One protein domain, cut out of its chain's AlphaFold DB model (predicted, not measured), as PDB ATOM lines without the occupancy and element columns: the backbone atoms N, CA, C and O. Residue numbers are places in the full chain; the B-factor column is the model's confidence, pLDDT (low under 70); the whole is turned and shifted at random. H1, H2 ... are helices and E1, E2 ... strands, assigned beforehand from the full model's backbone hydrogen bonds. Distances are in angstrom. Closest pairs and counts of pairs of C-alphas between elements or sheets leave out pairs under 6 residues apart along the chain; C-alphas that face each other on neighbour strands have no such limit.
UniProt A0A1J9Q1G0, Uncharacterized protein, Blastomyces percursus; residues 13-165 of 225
ATOM      1  N   TYR A  13     228.070 148.556 329.942       82.44
ATOM      2  CA  TYR A  13     227.224 149.689 329.603       82.44
ATOM      3  C   TYR A  13     227.061 149.836 328.101       82.44
ATOM      4  O   TYR A  13     227.775 149.223 327.307       82.44
ATOM      5  N   THR A  14     226.160 150.720 327.699       84.94
ATOM      6  CA  THR A  14     226.112 151.224 326.332       84.94
ATOM      7  C   THR A  14     226.336 152.708 326.253       84.94
ATOM      8  O   THR A  14     225.823 153.452 327.083       84.94
ATOM      9  N   MET A  15     227.008 153.119 325.188       86.62
ATOM     10  CA  MET A  15     227.259 154.509 324.856       86.62
ATOM     11  C   MET A  15     226.699 154.823 323.471       86.62
ATOM     12  O   MET A  15     226.867 154.029 322.541       86.62
ATOM     13  N   ARG A  16     226.070 155.988 323.309       83.44
ATOM     14  CA  ARG A  16     225.686 156.494 321.986       83.44
ATOM     15  C   ARG A  16     226.867 157.207 321.348       83.44
ATOM     16  O   ARG A  16     227.604 157.951 322.001       83.44
ATOM     17  N   TYR A  17     227.037 156.991 320.052       80.69
ATOM     18  CA  TYR A  17     228.054 157.672 319.265       80.69
ATOM     19  C   TYR A  17     227.557 157.924 317.845       80.69
ATOM     20  O   TYR A  17     226.658 157.240 317.349       80.69
ATOM     21  N   ARG A  18     228.147 158.920 317.183       74.94
ATOM     22  CA  ARG A  18     227.850 159.230 315.788       74.94
ATOM     23  C   ARG A  18     229.076 158.946 314.946       74.94
ATOM     24  O   ARG A  18     230.171 159.387 315.263       74.94
ATOM     25  N   CYS A  19     228.888 158.221 313.858       69.62
ATOM     26  CA  CYS A  19     229.975 157.831 312.979       69.62
ATOM     27  C   CYS A  19     229.486 157.939 311.541       69.62
ATOM     28  O   CYS A  19     228.458 157.362 311.187       69.62
ATOM     29  N   SER A  20     230.181 158.737 310.728       68.50
ATOM     30  CA  SER A  20     229.785 159.018 309.338       68.50
ATOM     31  C   SER A  20     228.317 159.461 309.199       68.50
ATOM     32  O   SER A  20     227.591 159.013 308.320       68.50
ATOM     33  N   GLY A  21     227.853 160.316 310.115       68.94
ATOM     34  CA  GLY A  21     226.488 160.859 310.112       68.94
ATOM     35  C   GLY A  21     225.411 159.937 310.695       68.94
ATOM     36  O   GLY A  21     224.333 160.434 311.026       68.94
ATOM     37  N   VAL A  22     225.711 158.655 310.919       71.44
ATOM     38  CA  VAL A  22     224.783 157.662 311.476       71.44
ATOM     39  C   VAL A  22     224.960 157.564 312.988       71.44
ATOM     40  O   VAL A  22     226.083 157.450 313.481       71.44
ATOM     41  N   GLU A  23     223.853 157.608 313.726       78.88
ATOM     42  CA  GLU A  23     223.861 157.330 315.161       78.88
ATOM     43  C   GLU A  23     223.867 155.819 315.409       78.88
ATOM     44  O   GLU A  23     223.132 155.056 314.774       78.88
ATOM     45  N   LYS A  24     224.729 155.384 316.323       79.25
ATOM     46  CA  LYS A  24     224.926 153.990 316.699       79.25
ATOM     47  C   LYS A  24     225.047 153.872 318.213       79.25
ATOM     48  O   LYS A  24     225.325 154.840 318.922       79.25
ATOM     49  N   GLN A  25     224.855 152.652 318.694       82.12
ATOM     50  CA  GLN A  25     225.028 152.301 320.092       82.12
ATOM     51  C   GLN A  25     226.191 151.315 320.195       82.12
ATOM     52  O   GLN A  25     226.197 150.287 319.524       82.12
ATOM     53  N   LEU A  26     227.176 151.651 321.021       84.06
ATOM     54  CA  LEU A  26     228.355 150.837 321.282       84.06
ATOM     55  C   LEU A  26     228.199 150.158 322.636       84.06
ATOM     56  O   LEU A  26     227.938 150.831 323.637       84.06
ATOM     57  N   ARG A  27     228.397 148.841 322.687       84.88
ATOM     58  CA  ARG A  27     228.468 148.105 323.952       84.88
ATOM     59  C   ARG A  27     229.884 148.177 324.525       84.88
ATOM     60  O   ARG A  27     230.833 147.770 323.860       84.88
ATOM     61  N   LEU A  28     230.014 148.681 325.746       83.38
ATOM     62  CA  LEU A  28     231.262 148.775 326.498       83.38
ATOM     63  C   LEU A  28     231.303 147.653 327.540       83.38
ATOM     64  O   LEU A  28     230.412 147.577 328.385       83.38
ATOM     65  N   GLU A  29     232.330 146.806 327.499       80.81
ATOM     66  CA  GLU A  29     232.581 145.789 328.529       80.81
ATOM     67  C   GLU A  29     233.920 146.066 329.216       80.81
ATOM     68  O   GLU A  29     234.978 146.050 328.580       80.81
ATOM     69  N   GLY A  30     233.875 146.371 330.512       74.94
ATOM     70  CA  GLY A  30     235.066 146.646 331.306       74.94
ATOM     71  C   GLY A  30     235.695 145.366 331.835       74.94
ATOM     72  O   GLY A  30     235.084 144.657 332.626       74.94
ATOM     73  N   TYR A  31     236.947 145.112 331.456       66.31
ATOM     74  CA  TYR A  31     237.764 144.047 332.044       66.31
ATOM     75  C   TYR A  31     238.153 144.352 333.503       66.31
ATOM     76  O   TYR A  31     238.505 143.449 334.254       66.31
ATOM     77  N   HIS A  32     238.015 145.617 333.924       62.38
ATOM     78  CA  HIS A  32     238.171 146.097 335.295       62.38
ATOM     79  C   HIS A  32     237.289 147.333 335.540       62.38
ATOM     80  O   HIS A  32     236.908 148.037 334.600       62.38
ATOM     81  N   LYS A  33     237.001 147.643 336.812       58.47
ATOM     82  CA  LYS A  33     236.467 148.960 337.187       58.47
ATOM     83  C   LYS A  33     237.572 150.007 336.973       58.47
ATOM     84  O   LYS A  33     238.712 149.732 337.343       58.47
ATOM     85  N   PRO A  34     237.286 151.183 336.386       59.69
ATOM     86  CA  PRO A  34     238.292 152.230 336.240       59.69
ATOM     87  C   PRO A  34     238.895 152.597 337.604       59.69
ATOM     88  O   PRO A  34     238.174 153.016 338.505       59.69
ATOM     89  N   GLU A  35     240.205 152.413 337.765       59.84
ATOM     90  CA  GLU A  35     240.874 152.621 339.059       59.84
ATOM     91  C   GLU A  35     241.128 154.106 339.355       59.84
ATOM     92  O   GLU A  35     241.057 154.530 340.505       59.84
ATOM     93  N   ALA A  36     241.397 154.910 338.320       62.41
ATOM     94  CA  ALA A  36     241.879 156.286 338.476       62.41
ATOM     95  C   ALA A  36     240.880 157.381 338.054       62.41
ATOM     96  O   ALA A  36     241.129 158.563 338.293       62.41
ATOM     97  N   ARG A  37     239.775 157.035 337.382       73.44
ATOM     98  CA  ARG A  37     238.817 158.000 336.801       73.44
ATOM     99  C   ARG A  37     237.384 157.488 336.902       73.44
ATOM    100  O   ARG A  37     237.174 156.286 337.002       73.44
ATOM    101  N   SER A  38     236.402 158.388 336.852       78.44
ATOM    102  CA  SER A  38     234.992 157.987 336.826       78.44
ATOM    103  C   SER A  38     234.625 157.309 335.496       78.44
ATOM    104  O   SER A  38     235.301 157.493 334.477       78.44
ATOM    105  N   VAL A  39     233.549 156.518 335.496       79.00
ATOM    106  CA  VAL A  39     233.054 155.840 334.286       79.00
ATOM    107  C   VAL A  39     232.644 156.866 333.226       79.00
ATOM    108  O   VAL A  39     232.931 156.666 332.051       79.00
ATOM    109  N   GLU A  40     232.057 157.992 333.629       83.38
ATOM    110  CA  GLU A  40     231.647 159.090 332.746       83.38
ATOM    111  C   GLU A  40     232.833 159.662 331.964       83.38
ATOM    112  O   GLU A  40     232.726 159.886 330.760       83.38
ATOM    113  N   VAL A  41     233.986 159.852 332.619       83.62
ATOM    114  CA  VAL A  41     235.210 160.354 331.968       83.62
ATOM    115  C   VAL A  41     235.728 159.351 330.937       83.62
ATOM    116  O   VAL A  41     236.107 159.738 329.833       83.62
ATOM    117  N   VAL A  42     235.712 158.058 331.272       82.88
ATOM    118  CA  VAL A  42     236.117 156.984 330.353       82.88
ATOM    119  C   VAL A  42     235.201 156.953 329.130       82.88
ATOM    120  O   VAL A  42     235.679 156.979 327.999       82.88
ATOM    121  N   VAL A  43     233.886 156.961 329.353       85.88
ATOM    122  CA  VAL A  43     232.863 156.960 328.299       85.88
ATOM    123  C   VAL A  43     233.013 158.192 327.404       85.88
ATOM    124  O   VAL A  43     233.065 158.054 326.185       85.88
ATOM    125  N   GLN A  44     233.164 159.388 327.981       86.56
ATOM    126  CA  GLN A  44     233.354 160.614 327.204       86.56
ATOM    127  C   GLN A  44     234.636 160.567 326.367       86.56
ATOM    128  O   GLN A  44     234.594 160.913 325.190       86.56
ATOM    129  N   CYS A  45     235.752 160.090 326.926       87.38
ATOM    130  CA  CYS A  45     237.002 159.967 326.180       87.38
ATOM    131  C   CYS A  45     236.871 159.007 324.986       87.38
ATOM    132  O   CYS A  45     237.365 159.309 323.900       87.38
ATOM    133  N   ILE A  46     236.183 157.873 325.161       88.06
ATOM    134  CA  ILE A  46     235.919 156.924 324.069       88.06
ATOM    135  C   ILE A  46     234.999 157.566 323.020       88.06
ATOM    136  O   ILE A  46     235.224 157.397 321.821       88.06
ATOM    137  N   ARG A  47     233.989 158.337 323.441       87.50
ATOM    138  CA  ARG A  47     233.096 159.063 322.524       87.50
ATOM    139  C   ARG A  47     233.858 160.088 321.687       87.50
ATOM    140  O   ARG A  47     233.700 160.116 320.467       87.50
ATOM    141  N   ASP A  48     234.691 160.899 322.330       87.19
ATOM    142  CA  ASP A  48     235.500 161.928 321.675       87.19
ATOM    143  C   ASP A  48     236.490 161.303 320.687       87.19
ATOM    144  O   ASP A  48     236.639 161.793 319.565       87.19
ATOM    145  N   TYR A  49     237.088 160.170 321.069       87.94
ATOM    146  CA  TYR A  49     237.921 159.372 320.182       87.94
ATOM    147  C   TYR A  49     237.164 158.929 318.926       87.94
ATOM    148  O   TYR A  49     237.631 159.179 317.821       87.94
ATOM    149  N   ILE A  50     235.989 158.303 319.064       84.44
ATOM    150  CA  ILE A  50     235.235 157.793 317.904       84.44
ATOM    151  C   ILE A  50     234.756 158.933 316.995       84.44
ATOM    152  O   ILE A  50     234.723 158.782 315.772       84.44
ATOM    153  N   ASN A  51     234.408 160.084 317.573       82.31
ATOM    154  CA  ASN A  51     234.007 161.259 316.803       82.31
ATOM    155  C   ASN A  51     235.175 161.846 315.992       82.31
ATOM    156  O   ASN A  51     234.957 162.397 314.911       82.31
ATOM    157  N   ASN A  52     236.409 161.740 316.495       82.69
ATOM    158  CA  ASN A  52     237.591 162.276 315.829       82.69
ATOM    159  C   ASN A  52     238.849 161.404 316.026       82.69
ATOM    160  O   ASN A  52     239.814 161.837 316.673       82.69
ATOM    161  N   PRO A  53     238.883 160.191 315.446       83.62
ATOM    162  CA  PRO A  53     240.029 159.314 315.594       83.62
ATOM    163  C   PRO A  53     241.196 159.875 314.781       83.62
ATOM    164  O   PRO A  53     241.019 160.278 313.627       83.62
ATOM    165  N   GLN A  54     242.376 159.913 315.399       84.94
ATOM    166  CA  GLN A  54     243.634 160.282 314.733       84.94
ATOM    167  C   GLN A  54     244.473 159.061 314.358       84.94
ATOM    168  O   GLN A  54     245.438 159.184 313.613       84.94
ATOM    169  N   ASP A  55     244.119 157.885 314.869       82.94
ATOM    170  CA  ASP A  55     244.747 156.640 314.468       82.94
ATOM    171  C   ASP A  55     244.459 156.308 313.004       82.94
ATOM    172  O   ASP A  55     243.363 156.530 312.474       82.94
ATOM    173  N   HIS A  56     245.445 155.688 312.372       79.62
ATOM    174  CA  HIS A  56     245.368 155.217 311.002       79.62
ATOM    175  C   HIS A  56     245.322 153.695 310.993       79.62
ATOM    176  O   HIS A  56     246.108 153.043 311.674       79.62
ATOM    177  N   MET A  57     244.417 153.123 310.201       80.88
ATOM    178  CA  MET A  57     244.455 151.697 309.891       80.88
ATOM    179  C   MET A  57     245.130 151.489 308.547       80.88
ATOM    180  O   MET A  57     244.749 152.111 307.556       80.88
ATOM    181  N   VAL A  58     246.070 150.556 308.502       78.75
ATOM    182  CA  VAL A  58     246.565 149.971 307.260       78.75
ATOM    183  C   VAL A  58     245.713 148.739 306.989       78.75
ATOM    184  O   VAL A  58     246.131 147.612 307.228       78.75
ATOM    185  N   SER A  59     244.477 148.969 306.542       69.69
ATOM    186  CA  SER A  59     243.550 147.892 306.199       69.69
ATOM    187  C   SER A  59     243.501 147.665 304.691       69.69
ATOM    188  O   SER A  59     243.288 148.601 303.918       69.69
ATOM    189  N   SER A  60     243.589 146.404 304.267       65.56
ATOM    190  CA  SER A  60     243.341 146.007 302.876       65.56
ATOM    191  C   SER A  60     241.875 146.174 302.454       65.56
ATOM    192  O   SER A  60     241.587 146.186 301.262       65.56
ATOM    193  N   SER A  61     240.943 146.315 303.406       66.75
ATOM    194  CA  SER A  61     239.518 146.573 303.138       66.75
ATOM    195  C   SER A  61     239.193 148.055 302.898       66.75
ATOM    196  O   SER A  61     238.052 148.377 302.574       66.75
ATOM    197  N   GLY A  62     240.157 148.966 303.090       67.62
ATOM    198  CA  GLY A  62     239.928 150.419 303.054       67.62
ATOM    199  C   GLY A  62     239.199 150.974 304.289       67.62
ATOM    200  O   GLY A  62     238.894 152.166 304.352       67.62
ATOM    201  N   GLU A  63     238.914 150.129 305.283       72.50
ATOM    202  CA  GLU A  63     238.328 150.551 306.555       72.50
ATOM    203  C   GLU A  63     239.320 151.367 307.393       72.50
ATOM    204  O   GLU A  63     240.523 151.114 307.400       72.50
ATOM    205  N   ASN A  64     238.796 152.342 308.131       76.88
ATOM    206  CA  ASN A  64     239.530 153.151 309.097       76.88
ATOM    207  C   ASN A  64     238.674 153.360 310.356       76.88
ATOM    208  O   ASN A  64     237.514 152.954 310.403       76.88
ATOM    209  N   PHE A  65     239.203 154.022 311.387       75.62
ATOM    210  CA  PHE A  65     238.470 154.184 312.652       75.62
ATOM    211  C   PHE A  65     237.197 155.042 312.525       75.62
ATOM    212  O   PHE A  65     236.297 154.895 313.347       75.62
ATOM    213  N   LYS A  66     237.059 155.862 311.470       74.31
ATOM    214  CA  LYS A  66     235.819 156.597 311.143       74.31
ATOM    215  C   LYS A  66     234.786 155.752 310.389       74.31
ATOM    216  O   LYS A  66     233.637 156.170 310.258       74.31
ATOM    217  N   THR A  67     235.169 154.596 309.850       72.56
ATOM    218  CA  THR A  67     234.280 153.725 309.058       72.56
ATOM    219  C   THR A  67     234.093 152.334 309.660       72.56
ATOM    220  O   THR A  67     233.162 151.631 309.277       72.56
ATOM    221  N   LEU A  68     234.908 151.953 310.651       68.75
ATOM    222  CA  LEU A  68     234.874 150.641 311.300       68.75
ATOM    223  C   LEU A  68     233.535 150.341 311.985       68.75
ATOM    224  O   LEU A  68     233.204 149.169 312.108       68.75
ATOM    225  N   LEU A  69     232.765 151.363 312.393       75.12
ATOM    226  CA  LEU A  69     231.451 151.222 313.044       75.12
ATOM    227  C   LEU A  69     231.429 150.061 314.062       75.12
ATOM    228  O   LEU A  69     230.731 149.074 313.838       75.12
ATOM    229  N   PRO A  70     232.238 150.130 315.136       76.81
ATOM    230  CA  PRO A  70     232.369 149.010 316.057       76.81
ATOM    231  C   PRO A  70     231.049 148.716 316.777       76.81
ATOM    232  O   PRO A  70     230.374 149.627 317.247       76.81
ATOM    233  N   ASP A  71     230.715 147.435 316.913       75.69
ATOM    234  CA  ASP A  71     229.530 146.985 317.657       75.69
ATOM    235  C   ASP A  71     229.835 146.821 319.154       75.69
ATOM    236  O   ASP A  71     228.952 146.934 320.011       75.69
ATOM    237  N   TYR A  72     231.104 146.561 319.479       78.06
ATOM    238  CA  TYR A  72     231.572 146.358 320.844       78.06
ATOM    239  C   TYR A  72     232.930 147.025 321.084       78.06
ATOM    240  O   TYR A  72     233.740 147.220 320.171       78.06
ATOM    241  N   CYS A  73     233.179 147.346 322.349       82.94
ATOM    242  CA  CYS A  73     234.441 147.854 322.849       82.94
ATOM    243  C   CYS A  73     234.774 147.186 324.184       82.94
ATOM    244  O   CYS A  73     233.986 147.240 325.129       82.94
ATOM    245  N   ILE A  74     235.948 146.561 324.260       79.50
ATOM    246  CA  ILE A  74     236.478 146.023 325.516       79.50
ATOM    247  C   ILE A  74     237.427 147.051 326.118       79.50
ATOM    248  O   ILE A  74     238.444 147.371 325.503       79.50
ATOM    249  N   VAL A  75     237.129 147.524 327.324       81.50
ATOM    250  CA  VAL A  75     237.986 148.453 328.070       81.50
ATOM    251  C   VAL A  75     238.906 147.636 328.972       81.50
ATOM    252  O   VAL A  75     238.437 146.965 329.888       81.50
ATOM    253  N   GLN A  76     240.208 147.637 328.682       70.00
ATOM    254  CA  GLN A  76     241.136 146.640 329.230       70.00
ATOM    255  C   GLN A  76     241.825 147.078 330.510       70.00
ATOM    256  O   GLN A  76     242.123 146.223 331.320       70.00
ATOM    257  N   HIS A  77     241.974 148.371 330.748       65.94
ATOM    258  CA  HIS A  77     242.336 148.971 332.029       65.94
ATOM    259  C   HIS A  77     241.842 150.426 331.961       65.94
ATOM    260  O   HIS A  77     241.774 150.997 330.868       65.94
ATOM    261  N   GLY A  78     241.440 151.022 333.091       66.44
ATOM    262  CA  GLY A  78     241.041 152.438 333.137       66.44
ATOM    263  C   GLY A  78     242.186 153.377 332.727       66.44
ATOM    264  O   GLY A  78     243.241 152.919 332.310       66.44
ATOM    265  N   GLY A  79     242.010 154.695 332.857       73.06
ATOM    266  CA  GLY A  79     243.093 155.644 332.568       73.06
ATOM    267  C   GLY A  79     244.378 155.292 333.335       73.06
ATOM    268  O   GLY A  79     244.392 155.417 334.556       73.06
ATOM    269  N   HIS A  80     245.443 154.885 332.641       74.88
ATOM    270  CA  HIS A  80     246.733 154.516 333.241       74.88
ATOM    271  C   HIS A  80     247.911 154.877 332.322       74.88
ATOM    272  O   HIS A  80     247.716 155.191 331.150       74.88
ATOM    273  N   ARG A  81     249.134 154.850 332.861       81.25
ATOM    274  CA  ARG A  81     250.398 154.964 332.110       81.25
ATOM    275  C   ARG A  81     251.016 153.570 331.998       81.25
ATOM    276  O   ARG A  81     250.966 152.822 332.978       81.25
ATOM    277  N   THR A  82     251.588 153.197 330.852       81.44
ATOM    278  CA  THR A  82     252.293 151.905 330.760       81.44
ATOM    279  C   THR A  82     253.732 152.060 331.242       81.44
ATOM    280  O   THR A  82     254.385 153.067 330.994       81.44
ATOM    281  N   GLN A  83     254.222 151.068 331.989       75.06
ATOM    282  CA  GLN A  83     255.566 151.097 332.591       75.06
ATOM    283  C   GLN A  83     256.589 150.267 331.803       75.06
ATOM    284  O   GLN A  83     257.789 150.483 331.924       75.06
ATOM    285  N   THR A  84     256.125 149.317 330.989       74.44
ATOM    286  CA  THR A  84     256.966 148.394 330.216       74.44
ATOM    287  C   THR A  84     256.319 148.108 328.871       74.44
ATOM    288  O   THR A  84     255.119 147.822 328.825       74.44
ATOM    289  N   SER A  85     257.102 148.126 327.793       68.75
ATOM    290  CA  SER A  85     256.602 147.836 326.450       68.75
ATOM    291  C   SER A  85     256.847 146.383 326.052       68.75
ATOM    292  O   SER A  85     257.878 145.798 326.378       68.75
ATOM    293  N   LYS A  86     255.874 145.800 325.344       66.62
ATOM    294  CA  LYS A  86     255.988 144.488 324.682       66.62
ATOM    295  C   LYS A  86     256.240 144.624 323.176       66.62
ATOM    296  O   LYS A  86     256.190 143.626 322.462       66.62
ATOM    297  N   THR A  87     256.426 145.845 322.689       67.00
ATOM    298  CA  THR A  87     256.700 146.159 321.288       67.00
ATOM    299  C   THR A  87     257.943 147.040 321.207       67.00
ATOM    300  O   THR A  87     258.527 147.410 322.221       67.00
ATOM    301  N   ASP A  88     258.336 147.391 319.993       69.19
ATOM    302  CA  ASP A  88     259.389 148.358 319.677       69.19
ATOM    303  C   ASP A  88     259.030 149.814 320.025       69.19
ATOM    304  O   ASP A  88     259.836 150.717 319.816       69.19
ATOM    305  N   ARG A  89     257.831 150.060 320.563       68.94
ATOM    306  CA  ARG A  89     257.402 151.388 320.997       68.94
ATOM    307  C   ARG A  89     257.772 151.618 322.452       68.94
ATOM    308  O   ARG A  89     257.597 150.714 323.265       68.94
ATOM    309  N   ASP A  90     258.163 152.835 322.803       80.12
ATOM    310  CA  ASP A  90     258.296 153.218 324.204       80.12
ATOM    311  C   ASP A  90     256.967 153.066 324.969       80.12
ATOM    312  O   ASP A  90     255.881 153.230 324.387       80.12
ATOM    313  N   PRO A  91     257.028 152.755 326.279       82.06
ATOM    314  CA  PRO A  91     255.856 152.795 327.136       82.06
ATOM    315  C   PRO A  91     255.177 154.172 327.110       82.06
ATOM    316  O   PRO A  91     255.811 155.223 327.021       82.06
ATOM    317  N   ASP A  92     253.859 154.161 327.244       80.81
ATOM    318  CA  ASP A  92     253.021 155.339 327.376       80.81
ATOM    319  C   ASP A  92     253.283 156.061 328.687       80.81
ATOM    320  O   ASP A  92     252.850 155.641 329.761       80.81
ATOM    321  N   THR A  93     253.907 157.224 328.568       82.88
ATOM    322  CA  THR A  93     254.124 158.151 329.680       82.88
ATOM    323  C   THR A  93     252.890 158.996 330.003       82.88
ATOM    324  O   THR A  93     252.839 159.616 331.061       82.88
ATOM    325  N   ALA A  94     251.878 159.000 329.130       84.12
ATOM    326  CA  ALA A  94     250.616 159.710 329.323       84.12
ATOM    327  C   ALA A  94     249.472 158.762 329.699       84.12
ATOM    328  O   ALA A  94     249.474 157.583 329.327       84.12
ATOM    329  N   TYR A  95     248.474 159.290 330.414       84.06
ATOM    330  CA  TYR A  95     247.277 158.517 330.731       84.06
ATOM    331  C   TYR A  95     246.529 158.144 329.459       84.06
ATOM    332  O   TYR A  95     246.246 158.990 328.611       84.06
ATOM    333  N   HIS A  96     246.162 156.877 329.356       83.19
ATOM    334  CA  HIS A  96     245.336 156.372 328.275       83.19
ATOM    335  C   HIS A  96     244.397 155.281 328.771       83.19
ATOM    336  O   HIS A  96     244.614 154.655 329.810       83.19
ATOM    337  N   ILE A  97     243.333 155.071 328.008       85.25
ATOM    338  CA  ILE A  97     242.420 153.946 328.149       85.25
ATOM    339  C   ILE A  97     242.747 152.984 327.015       85.25
ATOM    340  O   ILE A  97     242.680 153.349 325.840       85.25
ATOM    341  N   SER A  98     243.097 151.749 327.359       81.94
ATOM    342  CA  SER A  98     243.246 150.693 326.362       81.94
ATOM    343  C   SER A  98     241.864 150.160 326.016       81.94
ATOM    344  O   SER A  98     241.182 149.568 326.855       81.94
ATOM    345  N   VAL A  99     241.450 150.373 324.775       84.06
ATOM    346  CA  VAL A  99     240.175 149.913 324.235       84.06
ATOM    347  C   VAL A  99     240.405 148.911 323.126       84.06
ATOM    348  O   VAL A  99     241.432 148.922 322.452       84.06
ATOM    349  N   ARG A 100     239.441 148.025 322.911       85.00
ATOM    350  CA  ARG A 100     239.486 147.087 321.797       85.00
ATOM    351  C   ARG A 100     238.178 147.084 321.041       85.00
ATOM    352  O   ARG A 100     237.175 146.604 321.562       85.00
ATOM    353  N   PHE A 101     238.228 147.592 319.817       83.06
ATOM    354  CA  PHE A 101     237.087 147.739 318.925       83.06
ATOM    355  C   PHE A 101     236.956 146.552 317.979       83.06
ATOM    356  O   PHE A 101     237.952 146.067 317.441       83.06
ATOM    357  N   GLY A 102     235.725 146.141 317.697       77.69
ATOM    358  CA  GLY A 102     235.458 145.215 316.603       77.69
ATOM    359  C   GLY A 102     233.982 145.110 316.250       77.69
ATOM    360  O   GLY A 102     233.123 145.742 316.870       77.69
ATOM    361  N   LYS A 103     233.704 144.291 315.235       77.88
ATOM    362  CA  LYS A 103     232.350 144.024 314.738       77.88
ATOM    363  C   LYS A 103     231.783 142.727 315.297       77.88
ATOM    364  O   LYS A 103     232.518 141.769 315.548       77.88
ATOM    365  N   LEU A 104     230.462 142.644 315.402       72.19
ATOM    366  CA  LEU A 104     229.759 141.442 315.851       72.19
ATOM    367  C   LEU A 104     230.036 140.246 314.923       72.19
ATOM    368  O   LEU A 104     230.278 139.137 315.391       72.19
ATOM    369  N   ALA A 105     230.092 140.472 313.607       71.12
ATOM    370  CA  ALA A 105     230.410 139.423 312.633       71.12
ATOM    371  C   ALA A 105     231.824 138.839 312.826       71.12
ATOM    372  O   ALA A 105     232.018 137.629 312.735       71.12
ATOM    373  N   GLN A 106     232.803 139.682 313.172       70.50
ATOM    374  CA  GLN A 106     234.186 139.268 313.460       70.50
ATOM    375  C   GLN A 106     234.311 138.489 314.778       70.50
ATOM    376  O   GLN A 106     235.299 137.795 315.001       70.50
ATOM    377  N   ARG A 107     233.308 138.598 315.654       66.44
ATOM    378  CA  ARG A 107     233.184 137.828 316.898       66.44
ATOM    379  C   ARG A 107     232.482 136.493 316.709       66.44
ATOM    380  O   ARG A 107     232.807 135.547 317.416       66.44
ATOM    381  N   ALA A 108     231.527 136.425 315.783       63.44
ATOM    382  CA  ALA A 108     230.751 135.220 315.497       63.44
ATOM    383  C   ALA A 108     231.559 134.133 314.757       63.44
ATOM    384  O   ALA A 108     231.123 132.985 314.692       63.44
ATOM    385  N   GLY A 109     232.728 134.483 314.209       59.88
ATOM    386  CA  GLY A 109     233.621 133.553 313.525       59.88
ATOM    387  C   GLY A 109     234.283 132.527 314.456       59.88
ATOM    388  O   GLY A 109     234.545 132.779 315.630       59.88
ATOM    389  N   SER A 110     234.614 131.363 313.901       51.56
ATOM    390  CA  SER A 110     235.233 130.221 314.590       51.56
ATOM    391  C   SER A 110     236.696 130.438 315.021       51.56
ATOM    392  O   SER A 110     237.234 129.610 315.751       51.56
ATOM    393  N   GLY A 111     237.331 131.544 314.617       54.22
ATOM    394  CA  GLY A 111     238.740 131.871 314.894       54.22
ATOM    395  C   GLY A 111     239.004 132.692 316.163       54.22
ATOM    396  O   GLY A 111     240.131 133.128 316.376       54.22
ATOM    397  N   GLY A 112     237.988 132.918 316.999       58.50
ATOM    398  CA  GLY A 112     238.091 133.830 318.138       58.50
ATOM    399  C   GLY A 112     237.874 135.284 317.722       58.50
ATOM    400  O   GLY A 112     238.054 135.666 316.569       58.50
ATOM    401  N   GLY A 113     237.409 136.102 318.663       68.94
ATOM    402  CA  GLY A 113     237.012 137.467 318.351       68.94
ATOM    403  C   GLY A 113     238.174 138.342 317.906       68.94
ATOM    404  O   GLY A 113     239.136 138.534 318.651       68.94
ATOM    405  N   LEU A 114     238.055 138.895 316.701       74.38
ATOM    406  CA  LEU A 114     239.027 139.832 316.150       74.38
ATOM    407  C   LEU A 114     238.666 141.271 316.513       74.38
ATOM    408  O   LEU A 114     237.489 141.649 316.536       74.38
ATOM    409  N   GLY A 115     239.694 142.077 316.765       78.31
ATOM    410  CA  GLY A 115     239.535 143.501 317.021       78.31
ATOM    411  C   GLY A 115     240.840 144.283 316.938       78.31
ATOM    412  O   GLY A 115     241.938 143.717 316.978       78.31
ATOM    413  N   TYR A 116     240.700 145.600 316.842       81.56
ATOM    414  CA  TYR A 116     241.795 146.558 316.933       81.56
ATOM    415  C   TYR A 116     241.926 147.015 318.377       81.56
ATOM    416  O   TYR A 116     240.976 147.548 318.947       81.56
ATOM    417  N   SER A 117     243.092 146.790 318.970       81.38
ATOM    418  CA  SER A 117     243.441 147.379 320.260       81.38
ATOM    419  C   SER A 117     243.939 148.796 320.009       81.38
ATOM    420  O   SER A 117     244.819 148.963 319.187       81.38
ATOM    421  N   VAL A 118     243.374 149.796 320.674       84.38
ATOM    422  CA  VAL A 118     243.735 151.212 320.544       84.38
ATOM    423  C   VAL A 118     243.953 151.787 321.934       84.38
ATOM    424  O   VAL A 118     243.297 151.378 322.891       84.38
ATOM    425  N   HIS A 119     244.877 152.733 322.063       86.00
ATOM    426  CA  HIS A 119     245.054 153.512 323.285       86.00
ATOM    427  C   HIS A 119     244.450 154.900 323.059       86.00
ATOM    428  O   HIS A 119     244.939 155.645 322.215       86.00
ATOM    429  N   THR A 120     243.390 155.254 323.789       87.62
ATOM    430  CA  THR A 120     242.802 156.603 323.736       87.62
ATOM    431  C   THR A 120     243.366 157.437 324.878       87.62
ATOM    432  O   THR A 120     243.163 157.102 326.046       87.62
ATOM    433  N   TYR A 121     244.087 158.505 324.558       86.44
ATOM    434  CA  TYR A 121     244.832 159.284 325.546       86.44
ATOM    435  C   TYR A 121     243.960 160.343 326.209       86.44
ATOM    436  O   TYR A 121     243.083 160.926 325.574       86.44
ATOM    437  N   LEU A 122     244.227 160.606 327.485       86.75
ATOM    438  CA  LEU A 122     243.593 161.665 328.254       86.75
ATOM    439  C   LEU A 122     244.634 162.685 328.663       86.75
ATOM    440  O   LEU A 122     245.663 162.352 329.254       86.75
ATOM    441  N   ASN A 123     244.301 163.944 328.434       86.44
ATOM    442  CA  ASN A 123     245.061 165.045 328.972       86.44
ATOM    443  C   ASN A 123     244.804 165.161 330.483       86.44
ATOM    444  O   ASN A 123     243.666 165.328 330.926       86.44
ATOM    445  N   GLU A 124     245.867 165.099 331.280       82.75
ATOM    446  CA  GLU A 124     245.781 165.049 332.748       82.75
ATOM    447  C   GLU A 124     245.168 166.297 333.377       82.75
ATOM    448  O   GLU A 124     244.484 166.199 334.395       82.75
ATOM    449  N   ASN A 125     245.387 167.452 332.750       85.75
ATOM    450  CA  ASN A 125     244.941 168.740 333.270       85.75
ATOM    451  C   ASN A 125     243.464 168.993 332.964       85.75
ATOM    452  O   ASN A 125     242.766 169.637 333.741       85.75
ATOM    453  N   THR A 126     242.981 168.501 331.821       86.06
ATOM    454  CA  THR A 126     241.631 168.811 331.328       86.06
ATOM    455  C   THR A 126     240.657 167.640 331.425       86.06
ATOM    456  O   THR A 126     239.456 167.854 331.275       86.06
ATOM    457  N   ASN A 127     241.143 166.416 331.667       79.38
ATOM    458  CA  ASN A 127     240.383 165.162 331.567       79.38
ATOM    459  C   ASN A 127     239.696 164.957 330.206       79.38
ATOM    460  O   ASN A 127     238.728 164.205 330.105       79.38
ATOM    461  N   LYS A 128     240.183 165.630 329.159       84.69
ATOM    462  CA  LYS A 128     239.665 165.514 327.795       84.69
ATOM    463  C   LYS A 128     240.532 164.579 326.969       84.69
ATOM    464  O   LYS A 128     241.715 164.400 327.266       84.69
ATOM    465  N   TYR A 129     239.934 164.019 325.923       85.25
ATOM    466  CA  TYR A 129     240.655 163.239 324.929       85.25
ATOM    467  C   TYR A 129     241.797 164.064 324.320       85.25
ATOM    468  O   TYR A 129     241.598 165.193 323.866       85.25
ATOM    469  N   GLU A 130     242.993 163.484 324.325       87.75
ATOM    470  CA  GLU A 130     244.186 164.028 323.693       87.75
ATOM    471  C   GLU A 130     244.451 163.260 322.391       87.75
ATOM    472  O   GLU A 130     244.777 162.070 322.434       87.75
ATOM    473  N   PRO A 131     244.308 163.901 321.222       83.62
ATOM    474  CA  PRO A 131     244.485 163.206 319.959       83.62
ATOM    475  C   PRO A 131     245.952 162.822 319.730       83.62
ATOM    476  O   PRO A 131     246.831 163.682 319.727       83.62
ATOM    477  N   ARG A 132     246.214 161.532 319.493       82.44
ATOM    478  CA  ARG A 132     247.534 161.012 319.097       82.44
ATOM    479  C   ARG A 132     247.371 160.047 317.929       82.44
ATOM    480  O   ARG A 132     246.518 159.169 317.983       82.44
ATOM    481  N   GLY A 133     248.163 160.219 316.876       79.62
ATOM    482  CA  GLY A 133     248.121 159.340 315.710       79.62
ATOM    483  C   GLY A 133     249.011 158.118 315.902       79.62
ATOM    484  O   GLY A 133     250.222 158.260 316.065       79.62
ATOM    485  N   VAL A 134     248.427 156.920 315.865       80.00
ATOM    486  CA  VAL A 134     249.158 155.645 315.814       80.00
ATOM    487  C   VAL A 134     248.700 154.856 314.590       80.00
ATOM    488  O   VAL A 134     247.541 154.932 314.180       80.00
ATOM    489  N   VAL A 135     249.623 154.118 313.978       82.12
ATOM    490  CA  VAL A 135     249.335 153.254 312.830       82.12
ATOM    491  C   VAL A 135     249.051 151.835 313.316       82.12
ATOM    492  O   VAL A 135     249.866 151.234 314.012       82.12
ATOM    493  N   TRP A 136     247.905 151.289 312.917       80.38
ATOM    494  CA  TRP A 136     247.460 149.935 313.236       80.38
ATOM    495  C   TRP A 136     247.361 149.110 311.961       80.38
ATOM    496  O   TRP A 136     246.697 149.516 311.014       80.38
ATOM    497  N   TYR A 137     248.003 147.946 311.934       78.88
ATOM    498  CA  TYR A 137     248.018 147.084 310.752       78.88
ATOM    499  C   TYR A 137     246.783 146.188 310.699       78.88
ATOM    500  O   TYR A 137     245.769 146.542 310.111       78.88
ATOM    501  N   ASN A 138     246.848 145.037 311.365       76.56
ATOM    502  CA  ASN A 138     245.804 144.027 311.292       76.56
ATOM    503  C   ASN A 138     245.068 143.897 312.627       76.56
ATOM    504  O   ASN A 138     245.699 143.997 313.689       76.56
ATOM    505  N   PRO A 139     243.751 143.619 312.601       77.06
ATOM    506  CA  PRO A 139     243.059 143.202 313.801       77.06
ATOM    507  C   PRO A 139     243.676 141.881 314.264       77.06
ATOM    508  O   PRO A 139     244.011 141.002 313.470       77.06
ATOM    509  N   THR A 140     243.852 141.749 315.568       75.75
ATOM    510  CA  THR A 140     244.482 140.572 316.181       75.75
ATOM    511  C   THR A 140     243.419 139.706 316.845       75.75
ATOM    512  O   THR A 140     242.323 140.214 317.085       75.75
ATOM    513  N   PRO A 141     243.679 138.427 317.160       75.62
ATOM    514  CA  PRO A 141     242.821 137.657 318.059       75.62
ATOM    515  C   PRO A 141     242.890 138.205 319.485       75.62
ATOM    516  O   PRO A 141     243.804 138.954 319.842       75.62
ATOM    517  N   ASP A 142     241.901 137.850 320.300       72.81
ATOM    518  CA  ASP A 142     241.893 138.230 321.707       72.81
ATOM    519  C   ASP A 142     243.070 137.629 322.480       72.81
ATOM    520  O   ASP A 142     243.363 136.437 322.378       72.81
ATOM    521  N   ARG A 143     243.711 138.450 323.315       71.75
ATOM    522  CA  ARG A 143     244.679 137.977 324.317       71.75
ATOM    523  C   ARG A 143     243.955 137.255 325.465       71.75
ATOM    524  O   ARG A 143     242.775 137.531 325.690       71.75
ATOM    525  N   PRO A 144     244.627 136.377 326.236       70.31
ATOM    526  CA  PRO A 144     244.006 135.643 327.343       70.31
ATOM    527  C   PRO A 144     243.279 136.524 328.367       70.31
ATOM    528  O   PRO A 144     242.238 136.132 328.886       70.31
ATOM    529  N   GLU A 145     243.787 137.726 328.630       65.81
ATOM    530  CA  GLU A 145     243.166 138.713 329.517       65.81
ATOM    531  C   GLU A 145     241.858 139.260 328.919       65.81
ATOM    532  O   GLU A 145     240.861 139.450 329.597       65.81
ATOM    533  N   GLN A 146     241.799 139.421 327.603       69.62
ATOM    534  CA  GLN A 146     240.615 139.905 326.889       69.62
ATOM    535  C   GLN A 146     239.566 138.796 326.789       69.62
ATOM    536  O   GLN A 146     238.384 139.026 327.024       69.62
ATOM    537  N   ALA A 147     240.017 137.563 326.543       62.44
ATOM    538  CA  ALA A 147     239.192 136.371 326.663       62.44
ATOM    539  C   ALA A 147     238.675 136.187 328.097       62.44
ATOM    540  O   ALA A 147     237.603 135.617 328.293       62.44
ATOM    541  N   ALA A 148     239.398 136.693 329.103       60.94
ATOM    542  CA  ALA A 148     238.952 136.624 330.477       60.94
ATOM    543  C   ALA A 148     237.730 137.515 330.751       60.94
ATOM    544  O   ALA A 148     236.919 137.095 331.573       60.94
ATOM    545  N   VAL A 149     237.483 138.593 329.983       59.91
ATOM    546  CA  VAL A 149     236.173 139.304 329.938       59.91
ATOM    547  C   VAL A 149     235.008 138.321 329.722       59.91
ATOM    548  O   VAL A 149     233.879 138.512 330.172       59.91
ATOM    549  N   TYR A 150     235.317 137.180 329.111       57.12
ATOM    550  CA  TYR A 150     234.407 136.087 328.827       57.12
ATOM    551  C   TYR A 150     234.797 134.789 329.554       57.12
ATOM    552  O   TYR A 150     234.324 133.736 329.162       57.12
ATOM    553  N   ARG A 151     235.620 134.786 330.621       40.91
ATOM    554  CA  ARG A 151     236.219 133.560 331.228       40.91
ATOM    555  C   ARG A 151     235.220 132.526 331.774       40.91
ATOM    556  O   ARG A 151     235.642 131.465 332.221       40.91
ATOM    557  N   HIS A 152     233.924 132.824 331.772       39.00
ATOM    558  CA  HIS A 152     232.827 131.893 332.085       39.00
ATOM    559  C   HIS A 152     231.733 131.861 331.012       39.00
ATOM    560  O   HIS A 152     230.667 131.286 331.200       39.00
ATOM    561  N   ARG A 153     231.999 132.486 329.872       44.41
ATOM    562  CA  ARG A 153     231.158 132.518 328.690       44.41
ATOM    563  C   ARG A 153     231.961 131.832 327.592       44.41
ATOM    564  O   ARG A 153     232.967 132.343 327.121       44.41
ATOM    565  N   THR A 154     231.539 130.636 327.201       36.12
ATOM    566  CA  THR A 154     232.235 129.831 326.180       36.12
ATOM    567  C   THR A 154     232.306 130.526 324.817       36.12
ATOM    568  O   THR A 154     233.099 130.118 323.971       36.12
ATOM    569  N   ARG A 155     231.493 131.573 324.608       46.97
ATOM    570  CA  ARG A 155     231.471 132.508 323.475       46.97
ATOM    571  C   ARG A 155     230.936 133.858 323.965       46.97
ATOM    572  O   ARG A 155     230.313 133.919 325.025       46.97
ATOM    573  N   TRP A 156     231.108 134.924 323.179       53.31
ATOM    574  CA  TRP A 156     230.246 136.109 323.309       53.31
ATOM    575  C   TRP A 156     228.780 135.635 323.348       53.31
ATOM    576  O   TRP A 156     228.443 134.760 322.543       53.31
ATOM    577  N   PRO A 157     227.917 136.121 324.263       52.69
ATOM    578  CA  PRO A 157     226.535 135.666 324.286       52.69
ATOM    579  C   PRO A 157     225.912 135.937 322.918       52.69
ATOM    580  O   PRO A 157     225.955 137.066 322.426       52.69
ATOM    581  N   THR A 158     225.364 134.909 322.276       47.31
ATOM    582  CA  THR A 158     224.632 135.089 321.021       47.31
ATOM    583  C   THR A 158     223.553 136.151 321.244       47.31
ATOM    584  O   THR A 158     222.731 136.010 322.145       47.31
ATOM    585  N   GLY A 159     223.584 137.242 320.473       47.88
ATOM    586  CA  GLY A 159     222.636 138.349 320.631       47.88
ATOM    587  C   GLY A 159     222.954 139.356 321.746       47.88
ATOM    588  O   GLY A 159     222.138 140.245 321.971       47.88
ATOM    589  N   ALA A 160     224.121 139.293 322.407       56.75
ATOM    590  CA  ALA A 160     224.615 140.403 323.228       56.75
ATOM    591  C   ALA A 160     224.968 141.586 322.317       56.75
ATOM    592  O   ALA A 160     226.098 141.778 321.877       56.75
ATOM    593  N   THR A 161     223.948 142.348 321.968       61.69
ATOM    594  CA  THR A 161     224.029 143.601 321.233       61.69
ATOM    595  C   THR A 161     224.056 144.754 322.228       61.69
ATOM    596  O   THR A 161     223.832 144.585 323.435       61.69
ATOM    597  N   ALA A 162     224.281 145.959 321.720       59.88
ATOM    598  CA  ALA A 162     224.128 147.169 322.507       59.88
ATOM    599  C   ALA A 162     222.732 147.278 323.171       59.88
ATOM    600  O   ALA A 162     222.613 147.758 324.288       59.88
ATOM    601  N   THR A 163     221.674 146.709 322.592       63.41
ATOM    602  CA  THR A 163     220.316 146.798 323.162       63.41
ATOM    603  C   THR A 163     220.099 145.981 324.444       63.41
ATOM    604  O   THR A 163     219.030 146.062 325.035       63.41
ATOM    605  N   THR A 164     221.079 145.179 324.879       65.75
ATOM    606  CA  THR A 164     220.964 144.280 326.048       65.75
ATOM    607  C   THR A 164     221.741 144.752 327.282       65.75
ATOM    608  O   THR A 164     221.750 144.063 328.299       65.75
ATOM    609  N   ALA A 165     222.435 145.889 327.203       71.06
ATOM    610  CA  ALA A 165     223.188 146.466 328.316       71.06
ATOM    611  C   ALA A 165     222.506 147.736 328.848       71.06
ATOM    612  O   ALA A 165     221.855 148.442 328.075       71.06
TER     613      ALA A 165
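What this domain is: This is residues 13 to 165 of the 225 residues of an uncharacterized protein of Blastomyces percursus (UniProt A0A1J9Q1G0). A strongly twisted sheet of five strands curls round one helix, H1, which fills the hollow of the sheet, while long loops make up much of the rest. Two short helices, H2 and H3, only graze the sheet. The printed part has 153 residues with three named helices and five named strands, in the chain order E1 E2 H1 E3 E4 H2 E5 H3; the class is mixed, helices and strands, with under half of the residues in named elements. The sheet's order is E1 E2 E3 E4 E5, mixed parallel and antiparallel. The whole is compact, with a radius of gyration of the C-alphas of 14.8 A, and rounded, spanning 41 by 35 by 32 A.

Where its parts are: In the sheet, E1 is residues 13 to 19, 18.7 A long, beginning at C-alpha 13 (227.224, 149.689, 329.603). E2 is residues 22 to 30, 24.9 A; E3 is residues 72 to 80, 21.2 A, and bends by 58 degrees at residue 76. E4 is residues 96 to 102, 18.9 A; E5 is residues 114 to 122, 25.4 A, ending at C-alpha 122 (243.593, 161.665, 328.254). H1 is residues 39 to 51, 18.3 A; H2 is residues 104 to 108, 6.3 A; H3 is residues 144 to 148, 6.0 A, ending at C-alpha 148 (238.952, 136.624, 330.477).

How they stand to each other: E1 and E2 are an antiparallel hairpin at 146 degrees, with N 15 and O 26 2.9 A apart, within hydrogen-bond range. E2 and E3 are parallel at 57 degrees, with N 73 and O 27 at 2.8 A. E3 and E4 are an antiparallel hairpin at 169 degrees, with N 76 and O 98 at 2.8 A. E4 and edge strand E5 are antiparallel at 154 degrees, with N 99 and O 118 at 2.8 A. E1, the other edge strand, is apart from E5. H1 is on the sheet in two layers, a helix on one face of a sheet; its closest C-alphas to E1 are Arg 47 and Tyr 17, 6.2 A, and to E5 Tyr 49 and Thr 120, 6.6 A. E2, H1 and E3 form a strand-helix-strand unit, two parallel neighbour strands with a helix between, its crossover left-handed. H2 grazes the sheet with residues 104 to 108, and H3 with residues 145 to 146. In H1, H2 and H3 every O i to N i+4 pair is within hydrogen-bond range.

The domain as a whole: The C-alphas farthest apart, Ser 110 and Asn 125, are 43.9 A apart. The printed part has no cut. The links H1 to E3, E3 to E4 and E5 to H3 are long. The mean pLDDT of the printed part is 74.2, with 48 residues under 70, among them residues 145 to 164.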